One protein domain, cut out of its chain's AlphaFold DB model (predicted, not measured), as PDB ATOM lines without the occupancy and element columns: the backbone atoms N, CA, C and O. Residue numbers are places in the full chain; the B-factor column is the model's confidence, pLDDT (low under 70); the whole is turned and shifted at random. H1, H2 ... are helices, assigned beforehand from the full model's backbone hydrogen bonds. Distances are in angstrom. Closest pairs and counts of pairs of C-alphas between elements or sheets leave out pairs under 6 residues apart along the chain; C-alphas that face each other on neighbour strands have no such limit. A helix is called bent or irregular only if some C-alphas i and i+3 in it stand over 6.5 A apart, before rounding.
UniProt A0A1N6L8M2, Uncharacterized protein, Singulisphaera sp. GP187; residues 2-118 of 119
ATOM      1  N   SER A   2      29.489   7.285  28.621       56.91
ATOM      2  CA  SER A   2      30.331   6.390  29.447       56.91
ATOM      3  C   SER A   2      30.601   6.874  30.883       56.91
ATOM      4  O   SER A   2      30.623   6.061  31.798       56.91
ATOM      5  N   LEU A   3      30.754   8.186  31.105       58.22
ATOM      6  CA  LEU A   3      31.058   8.765  32.427       58.22
ATOM      7  C   LEU A   3      29.996   8.477  33.502       58.22
ATOM      8  O   LEU A   3      30.346   8.325  34.666       58.22
ATOM      9  N   ILE A   4      28.718   8.344  33.128       65.50
ATOM     10  CA  ILE A   4      27.622   8.097  34.084       65.50
ATOM     11  C   ILE A   4      27.800   6.752  34.806       65.50
ATOM     12  O   ILE A   4      27.548   6.670  36.007       65.50
ATOM     13  N   PHE A   5      28.323   5.733  34.115       62.75
ATOM     14  CA  PHE A   5      28.612   4.421  34.707       62.75
ATOM     15  C   PHE A   5      29.698   4.466  35.778       62.75
ATOM     16  O   PHE A   5      29.745   3.582  36.622       62.75
ATOM     17  N   TYR A   6      30.544   5.496  35.764       62.47
ATOM     18  CA  TYR A   6      31.568   5.705  36.780       62.47
ATOM     19  C   TYR A   6      31.085   6.660  37.877       62.47
ATOM     20  O   TYR A   6      31.417   6.460  39.035       62.47
ATOM     21  N   VAL A   7      30.242   7.648  37.559       68.12
ATOM     22  CA  VAL A   7      29.718   8.617  38.541       68.12
ATOM     23  C   VAL A   7      28.757   7.977  39.549       68.12
ATOM     24  O   VAL A   7      28.817   8.305  40.732       68.12
ATOM     25  N   ILE A   8      27.899   7.047  39.121       69.56
ATOM     26  CA  ILE A   8      26.924   6.398  40.017       69.56
ATOM     27  C   ILE A   8      27.619   5.580  41.126       69.56
ATOM     28  O   ILE A   8      27.328   5.825  42.299       69.56
ATOM     29  N   PRO A   9      28.590   4.691  40.831       66.88
ATOM     30  CA  PRO A   9      29.370   4.015  41.868       66.88
ATOM     31  C   PRO A   9      30.096   4.982  42.806       66.88
ATOM     32  O   PRO A   9      30.211   4.717  43.998       66.88
ATOM     33  N   ILE A  10      30.560   6.127  42.295       68.69
ATOM     34  CA  ILE A  10      31.235   7.153  43.103       68.69
ATOM     35  C   ILE A  10      30.277   7.798  44.096       68.69
ATOM     36  O   ILE A  10      30.649   7.995  45.252       68.69
ATOM     37  N   ALA A  11      29.060   8.113  43.654       73.56
ATOM     38  CA  ALA A  11      28.018   8.651  44.516       73.56
ATOM     39  C   ALA A  11      27.646   7.641  45.613       73.56
ATOM     40  O   ALA A  11      27.645   7.999  46.787       73.56
ATOM     41  N   ILE A  12      27.469   6.367  45.250       73.12
ATOM     42  CA  ILE A  12      27.177   5.285  46.202       73.12
ATOM     43  C   ILE A  12      28.315   5.130  47.222       73.12
ATOM     44  O   ILE A  12      28.076   5.068  48.424       73.12
ATOM     45  N   LEU A  13      29.578   5.148  46.781       71.06
ATOM     46  CA  LEU A  13      30.751   5.073  47.665       71.06
ATOM     47  C   LEU A  13      30.979   6.346  48.498       71.06
ATOM     48  O   LEU A  13      31.809   6.358  49.415       71.06
ATOM     49  N   ALA A  14      30.294   7.445  48.177       74.75
ATOM     50  CA  ALA A  14      30.318   8.657  48.976       74.75
ATOM     51  C   ALA A  14      29.348   8.590  50.163       74.75
ATOM     52  O   ALA A  14      29.570   9.333  51.122       74.75
ATOM     53  N   GLU A  15      28.356   7.698  50.155       79.81
ATOM     54  CA  GLU A  15      27.405   7.548  51.257       79.81
ATOM     55  C   GLU A  15      28.087   7.029  52.538       79.81
ATOM     56  O   GLU A  15      28.973   6.171  52.464       79.81
ATOM     57  N   PRO A  16      27.714   7.541  53.728       79.88
ATOM     58  CA  PRO A  16      28.319   7.125  54.995       79.88
ATOM     59  C   PRO A  16      28.240   5.613  55.234       79.88
ATOM     60  O   PRO A  16      29.227   5.018  55.660       79.88
ATOM     61  N   GLU A  17      27.108   4.996  54.893       82.12
ATOM     62  CA  GLU A  17      26.866   3.562  55.064       82.12
ATOM     63  C   GLU A  17      27.836   2.718  54.227       82.12
ATOM     64  O   GLU A  17      28.531   1.841  54.755       82.12
ATOM     65  N   SER A  18      27.993   3.070  52.949       76.56
ATOM     66  CA  SER A  18      28.963   2.453  52.042       76.56
ATOM     67  C   SER A  18      30.402   2.575  52.545       76.56
ATOM     68  O   SER A  18      31.203   1.664  52.339       76.56
ATOM     69  N   ARG A  19      30.754   3.666  53.243       74.69
ATOM     70  CA  ARG A  19      32.097   3.832  53.835       74.69
ATOM     71  C   ARG A  19      32.328   2.865  54.991       74.69
ATOM     72  O   ARG A  19      33.401   2.271  55.063       74.69
ATOM     73  N   THR A  20      31.340   2.688  55.868       81.44
ATOM     74  CA  THR A  20      31.398   1.700  56.959       81.44
ATOM     75  C   THR A  20      31.513   0.278  56.423       81.44
ATOM     76  O   THR A  20      32.360  -0.481  56.894       81.44
ATOM     77  N   ILE A  21      30.735  -0.064  55.393       82.56
ATOM     78  CA  ILE A  21      30.803  -1.376  54.739       82.56
ATOM     79  C   ILE A  21      32.168  -1.573  54.074       82.56
ATOM     80  O   ILE A  21      32.795  -2.607  54.280       82.56
ATOM     81  N   ALA A  22      32.685  -0.580  53.345       78.44
ATOM     82  CA  ALA A  22      34.004  -0.661  52.715       78.44
ATOM     83  C   ALA A  22      35.136  -0.823  53.744       78.44
ATOM     84  O   ALA A  22      36.057  -1.606  53.520       78.44
ATOM     85  N   ALA A  23      35.062  -0.130  54.885       81.38
ATOM     86  CA  ALA A  23      36.031  -0.283  55.968       81.38
ATOM     87  C   ALA A  23      35.957  -1.675  56.620       81.38
ATOM     88  O   ALA A  23      36.995  -2.288  56.857       81.38
ATOM     89  N   LYS A  24      34.746  -2.202  56.857       83.75
ATOM     90  CA  LYS A  24      34.526  -3.550  57.416       83.75
ATOM     91  C   LYS A  24      34.974  -4.651  56.447       83.75
ATOM     92  O   LYS A  24      35.600  -5.630  56.855       83.75
ATOM     93  N   ALA A  25      34.687  -4.475  55.160       83.19
ATOM     94  CA  ALA A  25      35.061  -5.406  54.108       83.19
ATOM     95  C   ALA A  25      36.581  -5.424  53.912       83.19
ATOM     96  O   ALA A  25      37.228  -6.445  54.140       83.19
ATOM     97  N   PHE A  26      37.167  -4.284  53.550       81.62
ATOM     98  CA  PHE A  26      38.531  -4.232  53.028       81.62
ATOM     99  C   PHE A  26      39.600  -3.898  54.076       81.62
ATOM    100  O   PHE A  26      40.773  -4.185  53.845       81.62
ATOM    101  N   GLY A  27      39.234  -3.333  55.231       80.06
ATOM    102  CA  GLY A  27      40.205  -2.891  56.236       80.06
ATOM    103  C   GLY A  27      41.122  -1.787  55.698       80.06
ATOM    104  O   GLY A  27      40.647  -0.844  55.076       80.06
ATOM    105  N   SER A  28      42.437  -1.898  55.913       74.94
ATOM    106  CA  SER A  28      43.447  -1.009  55.306       74.94
ATOM    107  C   SER A  28      44.366  -1.812  54.375       74.94
ATOM    108  O   SER A  28      45.469  -2.208  54.767       74.94
ATOM    109  N   PRO A  29      43.900  -2.148  53.164       71.44
ATOM    110  CA  PRO A  29      44.674  -2.968  52.246       71.44
ATOM    111  C   PRO A  29      45.835  -2.141  51.680       71.44
ATOM    112  O   PRO A  29      45.631  -1.032  51.204       71.44
ATOM    113  N   VAL A  30      47.060  -2.673  51.720       74.25
ATOM    114  CA  VAL A  30      48.249  -2.099  51.043       74.25
ATOM    115  C   VAL A  30      48.555  -0.633  51.431       74.25
ATOM    116  O   VAL A  30      49.110   0.130  50.646       74.25
ATOM    117  N   GLY A  31      48.182  -0.212  52.645       78.69
ATOM    118  CA  GLY A  31      48.435   1.149  53.142       78.69
ATOM    119  C   GLY A  31      47.587   2.249  52.489       78.69
ATOM    120  O   GLY A  31      47.843   3.429  52.724       78.69
ATOM    121  N   ILE A  32      46.574   1.891  51.695       84.75
ATOM    122  CA  ILE A  32      45.620   2.835  51.100       84.75
ATOM    123  C   ILE A  32      44.289   2.821  51.850       84.75
ATOM    124  O   ILE A  32      43.869   1.816  52.419       84.75
ATOM    125  N   SER A  33      43.597   3.966  51.836       84.00
ATOM    126  CA  SER A  33      42.270   4.086  52.447       84.00
ATOM    127  C   SER A  33      41.305   3.048  51.849       84.00
ATOM    128  O   SER A  33      41.226   2.966  50.616       84.00
ATOM    129  N   PRO A  34      40.500   2.328  52.661       81.44
ATOM    130  CA  PRO A  34      39.486   1.391  52.161       81.44
ATOM    131  C   PRO A  34      38.547   2.014  51.129       81.44
ATOM    132  O   PRO A  34      38.088   1.332  50.218       81.44
ATOM    133  N   ARG A  35      38.301   3.328  51.219       78.00
ATOM    134  CA  ARG A  35      37.496   4.066  50.241       78.00
ATOM    135  C   ARG A  35      38.147   4.095  48.858       78.00
ATOM    136  O   ARG A  35      37.469   3.872  47.862       78.00
ATOM    137  N   ILE A  36      39.450   4.375  48.801       81.44
ATOM    138  CA  ILE A  36      40.214   4.416  47.546       81.44
ATOM    139  C   ILE A  36      40.313   3.005  46.972       81.44
ATOM    140  O   ILE A  36      40.099   2.807  45.781       81.44
ATOM    141  N   PHE A  37      40.571   2.012  47.823       84.94
ATOM    142  CA  PHE A  37      40.638   0.625  47.386       84.94
ATOM    143  C   PHE A  37      39.309   0.128  46.809       84.94
ATOM    144  O   PHE A  37      39.285  -0.410  45.703       84.94
ATOM    145  N   ALA A  38      38.197   0.381  47.506       83.00
ATOM    146  CA  ALA A  38      36.864   0.061  47.010       83.00
ATOM    147  C   ALA A  38      36.602   0.759  45.669       83.00
ATOM    148  O   ALA A  38      36.205   0.103  44.712       83.00
ATOM    149  N   PHE A  39      36.900   2.056  45.559       83.38
ATOM    150  CA  PHE A  39      36.761   2.801  44.306       83.38
ATOM    151  C   PHE A  39      37.531   2.151  43.149       83.38
ATOM    152  O   PHE A  39      36.984   2.009  42.055       83.38
ATOM    153  N   LEU A  40      38.781   1.737  43.374       85.31
ATOM    154  CA  LEU A  40      39.601   1.094  42.346       85.31
ATOM    155  C   LEU A  40      39.003  -0.249  41.921       85.31
ATOM    156  O   LEU A  40      38.866  -0.495  40.725       85.31
ATOM    157  N   ILE A  41      38.581  -1.076  42.881       86.44
ATOM    158  CA  ILE A  41      37.911  -2.350  42.593       86.44
ATOM    159  C   ILE A  41      36.635  -2.119  41.788       86.44
ATOM    160  O   ILE A  41      36.474  -2.725  40.732       86.44
ATOM    161  N   PHE A  42      35.747  -1.228  42.236       83.50
ATOM    162  CA  PHE A  42      34.504  -0.931  41.523       83.50
ATOM    163  C   PHE A  42      34.781  -0.401  40.118       83.50
ATOM    164  O   PHE A  42      34.145  -0.843  39.170       83.50
ATOM    165  N   THR A  43      35.773   0.475  39.959       84.25
ATOM    166  CA  THR A  43      36.167   0.982  38.640       84.25
ATOM    167  C   THR A  43      36.586  -0.160  37.723       84.25
ATOM    168  O   THR A  43      36.077  -0.238  36.609       84.25
ATOM    169  N   ILE A  44      37.450  -1.066  38.195       87.50
ATOM    170  CA  ILE A  44      37.933  -2.225  37.429       87.50
ATOM    171  C   ILE A  44      36.775  -3.160  37.065       87.50
ATOM    172  O   ILE A  44      36.640  -3.544  35.904       87.50
ATOM    173  N   LEU A  45      35.913  -3.484  38.031       87.75
ATOM    174  CA  LEU A  45      34.755  -4.353  37.816       87.75
ATOM    175  C   LEU A  45      33.734  -3.735  36.850       87.75
ATOM    176  O   LEU A  45      33.037  -4.461  36.153       87.75
ATOM    177  N   TYR A  46      33.648  -2.407  36.768       86.31
ATOM    178  CA  TYR A  46      32.711  -1.733  35.870       86.31
ATOM    179  C   TYR A  46      33.261  -1.483  34.454       86.31
ATOM    180  O   TYR A  46      32.490  -1.097  33.577       86.31
ATOM    181  N   ILE A  47      34.545  -1.753  34.171       87.12
ATOM    182  CA  ILE A  47      35.149  -1.589  32.827       87.12
ATOM    183  C   ILE A  47      34.353  -2.281  31.702       87.12
ATOM    184  O   ILE A  47      34.218  -1.681  30.634       87.12
ATOM    185  N   PRO A  48      33.794  -3.494  31.881       87.50
ATOM    186  CA  PRO A  48      33.040  -4.150  30.814       87.50
ATOM    187  C   PRO A  48      31.682  -3.491  30.518       87.50
ATOM    188  O   PRO A  48      31.147  -3.654  29.421       87.50
ATOM    189  N   PHE A  49      31.105  -2.741  31.465       86.50
ATOM    190  CA  PHE A  49      29.723  -2.258  31.367       86.50
ATOM    191  C   PHE A  49      29.478  -1.238  30.252       86.50
ATOM    192  O   PHE A  49      28.475  -1.396  29.560       86.50
ATOM    193  N   PRO A  50      30.349  -0.244  29.991       87.94
ATOM    194  CA  PRO A  50      30.198   0.625  28.826       87.94
ATOM    195  C   PRO A  50      30.089  -0.147  27.504       87.94
ATOM    196  O   PRO A  50      29.297   0.220  26.638       87.94
ATOM    197  N   PHE A  51      30.844  -1.239  27.362       88.25
ATOM    198  CA  PHE A  51      30.821  -2.083  26.169       88.25
ATOM    199  C   PHE A  51      29.532  -2.915  26.077       88.25
ATOM    200  O   PHE A  51      28.878  -2.945  25.036       88.25
ATOM    201  N   VAL A  52      29.113  -3.528  27.186       89.69
ATOM    202  CA  VAL A  52      27.826  -4.238  27.288       89.69
ATOM    203  C   VAL A  52      26.661  -3.297  26.966       89.69
ATOM    204  O   VAL A  52      25.764  -3.651  26.202       89.69
ATOM    205  N   PHE A  53      26.697  -2.075  27.497       89.00
ATOM    206  CA  PHE A  53      25.662  -1.069  27.295       89.00
ATOM    207  C   PHE A  53      25.589  -0.587  25.847       89.00
ATOM    208  O   PHE A  53      24.496  -0.428  25.311       89.00
ATOM    209  N   TRP A  54      26.734  -0.420  25.178       90.94
ATOM    210  CA  TRP A  54      26.775  -0.129  23.745       90.94
ATOM    211  C   TRP A  54      26.030  -1.193  22.923       90.94
ATOM    212  O   TRP A  54      25.196  -0.870  22.072       90.94
ATOM    213  N   HIS A  55      26.275  -2.473  23.212       91.06
ATOM    214  CA  HIS A  55      25.576  -3.576  22.550       91.06
ATOM    215  C   HIS A  55      24.087  -3.636  22.910       91.06
ATOM    216  O   HIS A  55      23.267  -3.897  22.029       91.06
ATOM    217  N   ALA A  56      23.729  -3.339  24.159       87.56
ATOM    218  CA  ALA A  56      22.338  -3.260  24.594       87.56
ATOM    219  C   ALA A  56      21.576  -2.139  23.871       87.56
ATOM    220  O   ALA A  56      20.485  -2.382  23.360       87.56
ATOM    221  N   ILE A  57      22.169  -0.945  23.744       90.19
ATOM    222  CA  ILE A  57      21.594   0.162  22.967       90.19
ATOM    223  C   ILE A  57      21.425  -0.236  21.504       90.19
ATOM    224  O   ILE A  57      20.377   0.024  20.925       90.19
ATOM    225  N   THR A  58      22.429  -0.883  20.908       90.06
ATOM    226  CA  THR A  58      22.367  -1.311  19.501       90.06
ATOM    227  C   THR A  58      21.174  -2.241  19.257       90.06
ATOM    228  O   THR A  58      20.472  -2.104  18.258       90.06
ATOM    229  N   ILE A  59      20.920  -3.170  20.185       88.50
ATOM    230  CA  ILE A  59      19.753  -4.059  20.135       88.50
ATOM    231  C   ILE A  59      18.461  -3.261  20.332       88.50
ATOM    232  O   ILE A  59      17.544  -3.403  19.532       88.50
ATOM    233  N   ALA A  60      18.406  -2.386  21.338       87.88
ATOM    234  CA  ALA A  60      17.223  -1.584  21.644       87.88
ATOM    235  C   ALA A  60      16.818  -0.654  20.489       87.88
ATOM    236  O   ALA A  60      15.637  -0.556  20.170       87.88
ATOM    237  N   MET A  61      17.787  -0.011  19.828       88.69
ATOM    238  CA  MET A  61      17.549   0.811  18.639       88.69
ATOM    239  C   MET A  61      16.972  -0.028  17.500       88.69
ATOM    240  O   MET A  61      15.975   0.365  16.907       88.69
ATOM    241  N   LYS A  62      17.525  -1.222  17.241       87.88
ATOM    242  CA  LYS A  62      16.991  -2.090  16.185       87.88
ATOM    243  C   LYS A  62      15.576  -2.584  16.499       87.88
ATOM    244  O   LYS A  62      14.735  -2.592  15.611       87.88
ATOM    245  N   THR A  63      15.317  -2.950  17.751       82.62
ATOM    246  CA  THR A  63      13.986  -3.303  18.264       82.62
ATOM    247  C   THR A  63      12.988  -2.162  18.061       82.62
ATOM    248  O   THR A  63      11.886  -2.390  17.570       82.62
ATOM    249  N   HIS A  64      13.386  -0.929  18.374       85.69
ATOM    250  CA  HIS A  64      12.565   0.253  18.134       85.69
ATOM    251  C   HIS A  64      12.290   0.474  16.638       85.69
ATOM    252  O   HIS A  64      11.149   0.726  16.258       85.69
ATOM    253  N   ASP A  65      13.306   0.329  15.783       87.25
ATOM    254  CA  ASP A  65      13.162   0.457  14.326       87.25
ATOM    255  C   ASP A  65      12.248  -0.623  13.725       87.25
ATOM    256  O   ASP A  65      11.594  -0.388  12.711       87.25
ATOM    257  N   ASP A  66      12.171  -1.796  14.357       84.06
ATOM    258  CA  ASP A  66      11.251  -2.872  13.981       84.06
ATOM    259  C   ASP A  66       9.804  -2.618  14.471       84.06
ATOM    260  O   ASP A  66       8.921  -3.447  14.250       84.06
ATOM    261  N   GLY A  67       9.542  -1.480  15.125       82.38
ATOM    262  CA  GLY A  67       8.223  -1.088  15.632       82.38
ATOM    263  C   GLY A  67       7.853  -1.713  16.981       82.38
ATOM    264  O   GLY A  67       6.726  -1.538  17.450       82.38
ATOM    265  N   ASN A  68       8.780  -2.423  17.623       79.69
ATOM    266  CA  ASN A  68       8.564  -2.999  18.944       79.69
ATOM    267  C   ASN A  68       8.776  -1.946  20.042       79.69
ATOM    268  O   ASN A  68       9.606  -1.041  19.940       79.69
ATOM    269  N   GLY A  69       8.022  -2.073  21.134       76.44
ATOM    270  CA  GLY A  69       8.115  -1.148  22.262       76.44
ATOM    271  C   GLY A  69       9.449  -1.243  23.013       76.44
ATOM    272  O   GLY A  69       9.996  -2.323  23.206       76.44
ATOM    273  N   LEU A  70       9.922  -0.109  23.543       78.44
ATOM    274  CA  LEU A  70      11.116  -0.011  24.401       78.44
ATOM    275  C   LEU A  70      10.843  -0.328  25.886       78.44
ATOM    276  O   LEU A  70      11.632   0.018  26.765       78.44
ATOM    277  N   GLY A  71       9.708  -0.959  26.193       79.38
ATOM    278  CA  GLY A  71       9.386  -1.366  27.559       79.38
ATOM    279  C   GLY A  71      10.353  -2.438  28.065       79.38
ATOM    280  O   GLY A  71      10.806  -3.279  27.294       79.38
ATOM    281  N   SER A  72      10.631  -2.461  29.371       77.25
ATOM    282  CA  SER A  72      11.609  -3.380  29.977       77.25
ATOM    283  C   SER A  72      11.332  -4.853  29.654       77.25
ATOM    284  O   SER A  72      12.253  -5.607  29.360       77.25
ATOM    285  N   ILE A  73      10.057  -5.259  29.662       78.88
ATOM    286  CA  ILE A  73       9.640  -6.629  29.320       78.88
ATOM    287  C   ILE A  73       9.822  -6.895  27.821       78.88
ATOM    288  O   ILE A  73      10.353  -7.938  27.449       78.88
ATOM    289  N   ALA A  74       9.426  -5.949  26.966       76.94
ATOM    290  CA  ALA A  74       9.559  -6.076  25.517       76.94
ATOM    291  C   ALA A  74      11.031  -6.184  25.095       76.94
ATOM    292  O   ALA A  74      11.372  -7.068  24.319       76.94
ATOM    293  N   LEU A  75      11.917  -5.375  25.686       80.12
ATOM    294  CA  LEU A  75      13.363  -5.442  25.465       80.12
ATOM    295  C   LEU A  75      13.974  -6.766  25.930       80.12
ATOM    296  O   LEU A  75      14.873  -7.280  25.271       80.12
ATOM    297  N   LEU A  76      13.501  -7.329  27.045       81.19
ATOM    298  CA  LEU A  76      13.962  -8.637  27.516       81.19
ATOM    299  C   LEU A  76      13.548  -9.751  26.555       81.19
ATOM    300  O   LEU A  76      14.388 -10.562  26.178       81.19
ATOM    301  N   VAL A  77      12.281  -9.778  26.136       82.12
ATOM    302  CA  VAL A  77      11.783 -10.763  25.163       82.12
ATOM    303  C   VAL A  77      12.528 -10.625  23.835       82.12
ATOM    304  O   VAL A  77      13.052 -11.612  23.314       82.12
ATOM    305  N   ASP A  78      12.671  -9.398  23.332       81.44
ATOM    306  CA  ASP A  78      13.414  -9.136  22.106       81.44
ATOM    307  C   ASP A  78      14.887  -9.507  22.243       81.44
ATOM    308  O   ASP A  78      15.446 -10.061  21.305       81.44
ATOM    309  N   LEU A  79      15.523  -9.324  23.400       84.00
ATOM    310  CA  LEU A  79      16.903  -9.761  23.602       84.00
ATOM    311  C   LEU A  79      17.073 -11.272  23.385       84.00
ATOM    312  O   LEU A  79      18.116 -11.679  22.880       84.00
ATOM    313  N   PHE A  80      16.089 -12.114  23.714       85.19
ATOM    314  CA  PHE A  80      16.160 -13.558  23.441       85.19
ATOM    315  C   PHE A  80      15.931 -13.896  21.961       85.19
ATOM    316  O   PHE A  80      16.508 -14.860  21.445       85.19
ATOM    317  N   GLU A  81      15.131 -13.100  21.255       85.06
ATOM    318  CA  GLU A  81      14.697 -13.396  19.887       85.06
ATOM    319  C   GLU A  81      15.463 -12.634  18.797       85.06
ATOM    320  O   GLU A  81      15.508 -13.083  17.648       85.06
ATOM    321  N   VAL A  82      16.132 -11.530  19.136       82.38
ATOM    322  CA  VAL A  82      16.771 -10.617  18.180       82.38
ATOM    323  C   VAL A  82      17.842 -11.316  17.355       82.38
ATOM    324  O   VAL A  82      17.942 -11.072  16.161       82.38
ATOM    325  N   GLY A  83      18.594 -12.262  17.926       79.50
ATOM    326  CA  GLY A  83      19.592 -13.026  17.172       79.50
ATOM    327  C   GLY A  83      18.999 -14.032  16.183       79.50
ATOM    328  O   GLY A  83      19.711 -14.507  15.295       79.50
ATOM    329  N   LYS A  84      17.714 -14.386  16.314       83.12
ATOM    330  CA  LYS A  84      16.994 -15.190  15.315       83.12
ATOM    331  C   LYS A  84      16.487 -14.308  14.174       83.12
ATOM    332  O   LYS A  84      16.620 -14.709  13.024       83.12
ATOM    333  N   ARG A  85      15.958 -13.119  14.495       83.38
ATOM    334  CA  ARG A  85      15.419 -12.158  13.514       83.38
ATOM    335  C   ARG A  85      16.526 -11.422  12.743       83.38
ATOM    336  O   ARG A  85      16.430 -11.269  11.533       83.38
ATOM    337  N   HIS A  86      17.607 -11.051  13.429       85.50
ATOM    338  CA  HIS A  86      18.757 -10.310  12.902       85.50
ATOM    339  C   HIS A  86      20.067 -11.048  13.217       85.50
ATOM    340  O   HIS A  86      20.676 -10.828  14.268       85.50
ATOM    341  N   PRO A  87      20.562 -11.915  12.312       87.50
ATOM    342  CA  PRO A  87      21.790 -12.684  12.533       87.50
ATOM    343  C   PRO A  87      23.028 -11.823  12.832       87.50
ATOM    344  O   PRO A  87      23.902 -12.250  13.586       87.50
ATOM    345  N   SER A  88      23.081 -10.594  12.304       87.62
ATOM    346  CA  SER A  88      24.142  -9.612  12.578       87.62
ATOM    347  C   SER A  88      24.202  -9.181  14.050       87.62
ATOM    348  O   SER A  88      25.275  -8.830  14.544       87.62
ATOM    349  N   LEU A  89      23.084  -9.265  14.780       89.12
ATOM    350  CA  LEU A  89      22.987  -8.893  16.191       89.12
ATOM    351  C   LEU A  89      23.295 -10.040  17.158       89.12
ATOM    352  O   LEU A  89      23.421  -9.784  18.352       89.12
ATOM    353  N   ARG A  90      23.517 -11.276  16.684       89.06
ATOM    354  CA  ARG A  90      23.889 -12.420  17.547       89.06
ATOM    355  C   ARG A  90      25.130 -12.149  18.391       89.06
ATOM    356  O   ARG A  90      25.194 -12.538  19.553       89.06
ATOM    357  N   ARG A  91      26.116 -11.453  17.819       89.50
ATOM    358  CA  ARG A  91      27.335 -11.070  18.541       89.50
ATOM    359  C   ARG A  91      27.032 -10.065  19.653       89.50
ATOM    360  O   ARG A  91      27.511 -10.235  20.769       89.50
ATOM    361  N   SER A  92      26.212  -9.055  19.368       89.62
ATOM    362  CA  SER A  92      25.752  -8.092  20.375       89.62
ATOM    363  C   SER A  92      24.942  -8.780  21.473       89.62
ATOM    364  O   SER A  92      25.178  -8.531  22.649       89.62
ATOM    365  N   GLN A  93      24.050  -9.699  21.100       91.00
ATOM    366  CA  GLN A  93      23.247 -10.499  22.021       91.00
ATOM    367  C   GLN A  93      24.141 -11.312  22.969       91.00
ATOM    368  O   GLN A  93      23.929 -11.298  24.180       91.00
ATOM    369  N   PHE A  94      25.189 -11.955  22.441       92.31
ATOM    370  CA  PHE A  94      26.178 -12.669  23.248       92.31
ATOM    371  C   PHE A  94      26.881 -11.751  24.254       92.31
ATOM    372  O   PHE A  94      27.021 -12.123  25.416       92.31
ATOM    373  N   PHE A  95      27.279 -10.541  23.852       92.06
ATOM    374  CA  PHE A  95      27.900  -9.589  24.775       92.06
ATOM    375  C   PHE A  95      26.946  -9.091  25.858       92.06
ATOM    376  O   PHE A  95      27.371  -8.930  27.000       92.06
ATOM    377  N   VAL A  96      25.667  -8.889  25.538       91.44
ATOM    378  CA  VAL A  96      24.667  -8.501  26.540       91.44
ATOM    379  C   VAL A  96      24.429  -9.633  27.542       91.44
ATOM    380  O   VAL A  96      24.473  -9.387  28.746       91.44
ATOM    381  N   PHE A  97      24.276 -10.880  27.083       92.88
ATOM    382  CA  PHE A  97      24.169 -12.031  27.987       92.88
ATOM    383  C   PHE A  97      25.441 -12.259  28.804       92.88
ATOM    384  O   PHE A  97      25.355 -12.522  30.001       92.88
ATOM    385  N   GLY A  98      26.616 -12.115  28.189       93.62
ATOM    386  CA  GLY A  98      27.898 -12.190  28.881       93.62
ATOM    387  C   GLY A  98      28.031 -11.116  29.959       93.62
ATOM    388  O   GLY A  98      28.451 -11.417  31.072       93.62
ATOM    389  N   GLY A  99      27.601  -9.885  29.670       92.00
ATOM    390  CA  GLY A  99      27.545  -8.792  30.638       92.00
ATOM    391  C   GLY A  99      26.588  -9.060  31.798       92.00
ATOM    392  O   GLY A  99      26.942  -8.819  32.951       92.00
ATOM    393  N   LEU A 100      25.407  -9.615  31.513       90.44
ATOM    394  CA  LEU A 100      24.443 -10.010  32.541       90.44
ATOM    395  C   LEU A 100      25.004 -11.122  33.437       90.44
ATOM    396  O   LEU A 100      24.949 -11.014  34.660       90.44
ATOM    397  N   ALA A 101      25.587 -12.163  32.840       93.75
ATOM    398  CA  ALA A 101      26.221 -13.251  33.577       93.75
ATOM    399  C   ALA A 101      27.385 -12.740  34.440       93.75
ATOM    400  O   ALA A 101      27.495 -13.101  35.609       93.75
ATOM    401  N   TYR A 102      28.212 -11.848  33.892       93.00
ATOM    402  CA  TYR A 102      29.299 -11.198  34.619       93.00
ATOM    403  C   TYR A 102      28.791 -10.394  35.824       93.00
ATOM    404  O   TYR A 102      29.327 -10.533  36.923       93.00
ATOM    405  N   PHE A 103      27.720  -9.613  35.656       89.81
ATOM    406  CA  PHE A 103      27.095  -8.877  36.756       89.81
ATOM    407  C   PHE A 103      26.579  -9.811  37.855       89.81
ATOM    408  O   PHE A 103      26.880  -9.603  39.030       89.81
ATOM    409  N   VAL A 104      25.863 -10.876  37.478       92.44
ATOM    410  CA  VAL A 104      25.372 -11.888  38.424       92.44
ATOM    411  C   VAL A 104      26.532 -12.510  39.199       92.44
ATOM    412  O   VAL A 104      26.447 -12.631  40.418       92.44
ATOM    413  N   LEU A 105      27.643 -12.844  38.535       94.88
ATOM    414  CA  LEU A 105      28.832 -13.384  39.195       94.88
ATOM    415  C   LEU A 105      29.460 -12.396  40.186       94.88
ATOM    416  O   LEU A 105      29.829 -12.813  41.283       94.88
ATOM    417  N   ILE A 106      29.548 -11.103  39.853       92.31
ATOM    418  CA  ILE A 106      30.004 -10.075  40.805       92.31
ATOM    419  C   ILE A 106      29.088 -10.040  42.032       92.31
ATOM    420  O   ILE A 106      29.579 -10.092  43.161       92.31
ATOM    421  N   CYS A 107      27.769  -9.989  41.830       90.81
ATOM    422  CA  CYS A 107      26.800  -9.956  42.922       90.81
ATOM    423  C   CYS A 107      26.896 -11.200  43.809       90.81
ATOM    424  O   CYS A 107      26.968 -11.074  45.027       90.81
ATOM    425  N   LEU A 108      26.950 -12.394  43.215       93.62
ATOM    426  CA  LEU A 108      27.086 -13.648  43.956       93.62
ATOM    427  C   LEU A 108      28.402 -13.704  44.735       93.62
ATOM    428  O   LEU A 108      28.400 -14.076  45.904       93.62
ATOM    429  N   THR A 109      29.509 -13.280  44.120       92.69
ATOM    430  CA  THR A 109      30.820 -13.222  44.784       92.69
ATOM    431  C   THR A 109      30.764 -12.300  45.997       92.69
ATOM    432  O   THR A 109      31.253 -12.658  47.067       92.69
ATOM    433  N   TRP A 110      30.118 -11.140  45.859       89.75
ATOM    434  CA  TRP A 110      29.928 -10.202  46.959       89.75
ATOM    435  C   TRP A 110      29.036 -10.771  48.069       89.75
ATOM    436  O   TRP A 110      29.408 -10.700  49.235       89.75
ATOM    437  N   ILE A 111      27.906 -11.397  47.727       89.50
ATOM    438  CA  ILE A 111      26.994 -12.025  48.699       89.50
ATOM    439  C   ILE A 111      27.717 -13.113  49.499       89.50
ATOM    440  O   ILE A 111      27.651 -13.121  50.727       89.50
ATOM    441  N   VAL A 112      28.438 -14.009  48.819       93.19
ATOM    442  CA  VAL A 112      29.217 -15.075  49.466       93.19
ATOM    443  C   VAL A 112      30.292 -14.475  50.371       93.19
ATOM    444  O   VAL A 112      30.447 -14.901  51.514       93.19
ATOM    445  N   TYR A 113      30.997 -13.447  49.897       89.06
ATOM    446  CA  TYR A 113      32.009 -12.749  50.683       89.06
ATOM    447  C   TYR A 113      31.430 -12.111  51.958       89.06
ATOM    448  O   TYR A 113      31.980 -12.303  53.044       89.06
ATOM    449  N   CYS A 114      30.305 -11.397  51.852       86.69
ATOM    450  CA  CYS A 114      29.607 -10.809  52.998       86.69
ATOM    451  C   CYS A 114      29.131 -11.877  53.984       86.69
ATOM    452  O   CYS A 114      29.346 -11.736  55.187       86.69
ATOM    453  N   SER A 115      28.575 -12.978  53.471       89.50
ATOM    454  CA  SER A 115      28.108 -14.102  54.283       89.50
ATOM    455  C   SER A 115      29.238 -14.719  55.115       89.50
ATOM    456  O   SER A 115      29.075 -14.904  56.319       89.50
ATOM    457  N   ILE A 116      30.420 -14.937  54.523       91.62
ATOM    458  CA  ILE A 116      31.608 -15.449  55.233       91.62
ATOM    459  C   ILE A 116      32.089 -14.468  56.318       91.62
ATOM    460  O   ILE A 116      32.633 -14.881  57.341       91.62
ATOM    461  N   ARG A 117      31.904 -13.160  56.108       83.94
ATOM    462  CA  ARG A 117      32.387 -12.088  56.996       83.94
ATOM    463  C   ARG A 117      31.354 -11.630  58.032       83.94
ATOM    464  O   ARG A 117      31.665 -10.722  58.804       83.94
ATOM    465  N   GLY A 118      30.155 -12.220  58.060       82.31
ATOM    466  CA  GLY A 118      29.073 -11.807  58.963       82.31
ATOM    467  C   GLY A 118      28.673 -10.342  58.758       82.31
ATOM    468  O   GLY A 118      28.591  -9.564  59.718       82.31
TER     469      GLY A 118
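This is residues 2 to 118 of the 119 residues of an uncharacterized protein of Singulisphaera sp. GP187 (UniProt A0A1N6L8M2). A long helix, H6, runs along one side of an elongated, loose frame, with H3 and H4 following one another along the other side. At one end H1 and H2 pack on H3, and at the other H5 packs on H4 and the first part of H6, leaving a gap between H3 and H6. The printed part has 117 residues with six named helices, H1 to H6 in order, and no named strand; its class is all helix. The radius of gyration of the C-alphas is 17.9 A, and the spans are 53 by 29 by 23 A.

H1, residues 4 to 14, touches H3, residues 34 to 46, at a shallow tilt of 24 degrees, opposite ways; their closest C-alphas, of Tyr 6 and Thr 43, are 6.8 A apart. H2, residues 16 to 26, touches residues 34 to 38 of H3, about perpendicular at 87 degrees, closest at the C-alphas of Ala 23 and Pro 34, 5.4 A. H4, residues 49 to 65, touches residues 89 to 99 of H6, residues 87 to 117, at a steep tilt of 43 degrees, opposite ways; the closest C-alphas, of His 55 and Ser 92, are 5.0 A apart. With residues 59 to 63 alone H4 touches H5, residues 72 to 85, at 82 degrees, about perpendicular, closest at the C-alphas of Ala 60 and Leu 75, 6.7 A. Residues 79 to 84 of H5 touch residues 89 to 93 of H6, closest at the C-alphas of Gly 83 and Arg 90, 4.4 A. H3 and H6 are only just apart, closest 8.0 A. Every O i to N i+4 pair is within hydrogen-bond range in H2, H3 and H4, but 6 of 7 in H1, 8 of 10 in H5 and 25 of 27 in H6.

H1 begins at C-alpha 4 (27.622, 8.097, 34.084). H4 is 23.9 A long and H6 45.7 A, ending at C-alpha 117 (32.387, -12.088, 56.996). H5 is irregular, with C-alphas 80 and 83 7.2 A apart, and H6 only just, with C-alphas 88 and 91 6.9 A apart.

The C-alphas farthest apart, of Gly 31 and Gly 67, are 55.0 A apart. The printed part has no cut and no long link. Residues 107 to 112 of H6 stand free. Residues 2 to 10 have pLDDT under 70.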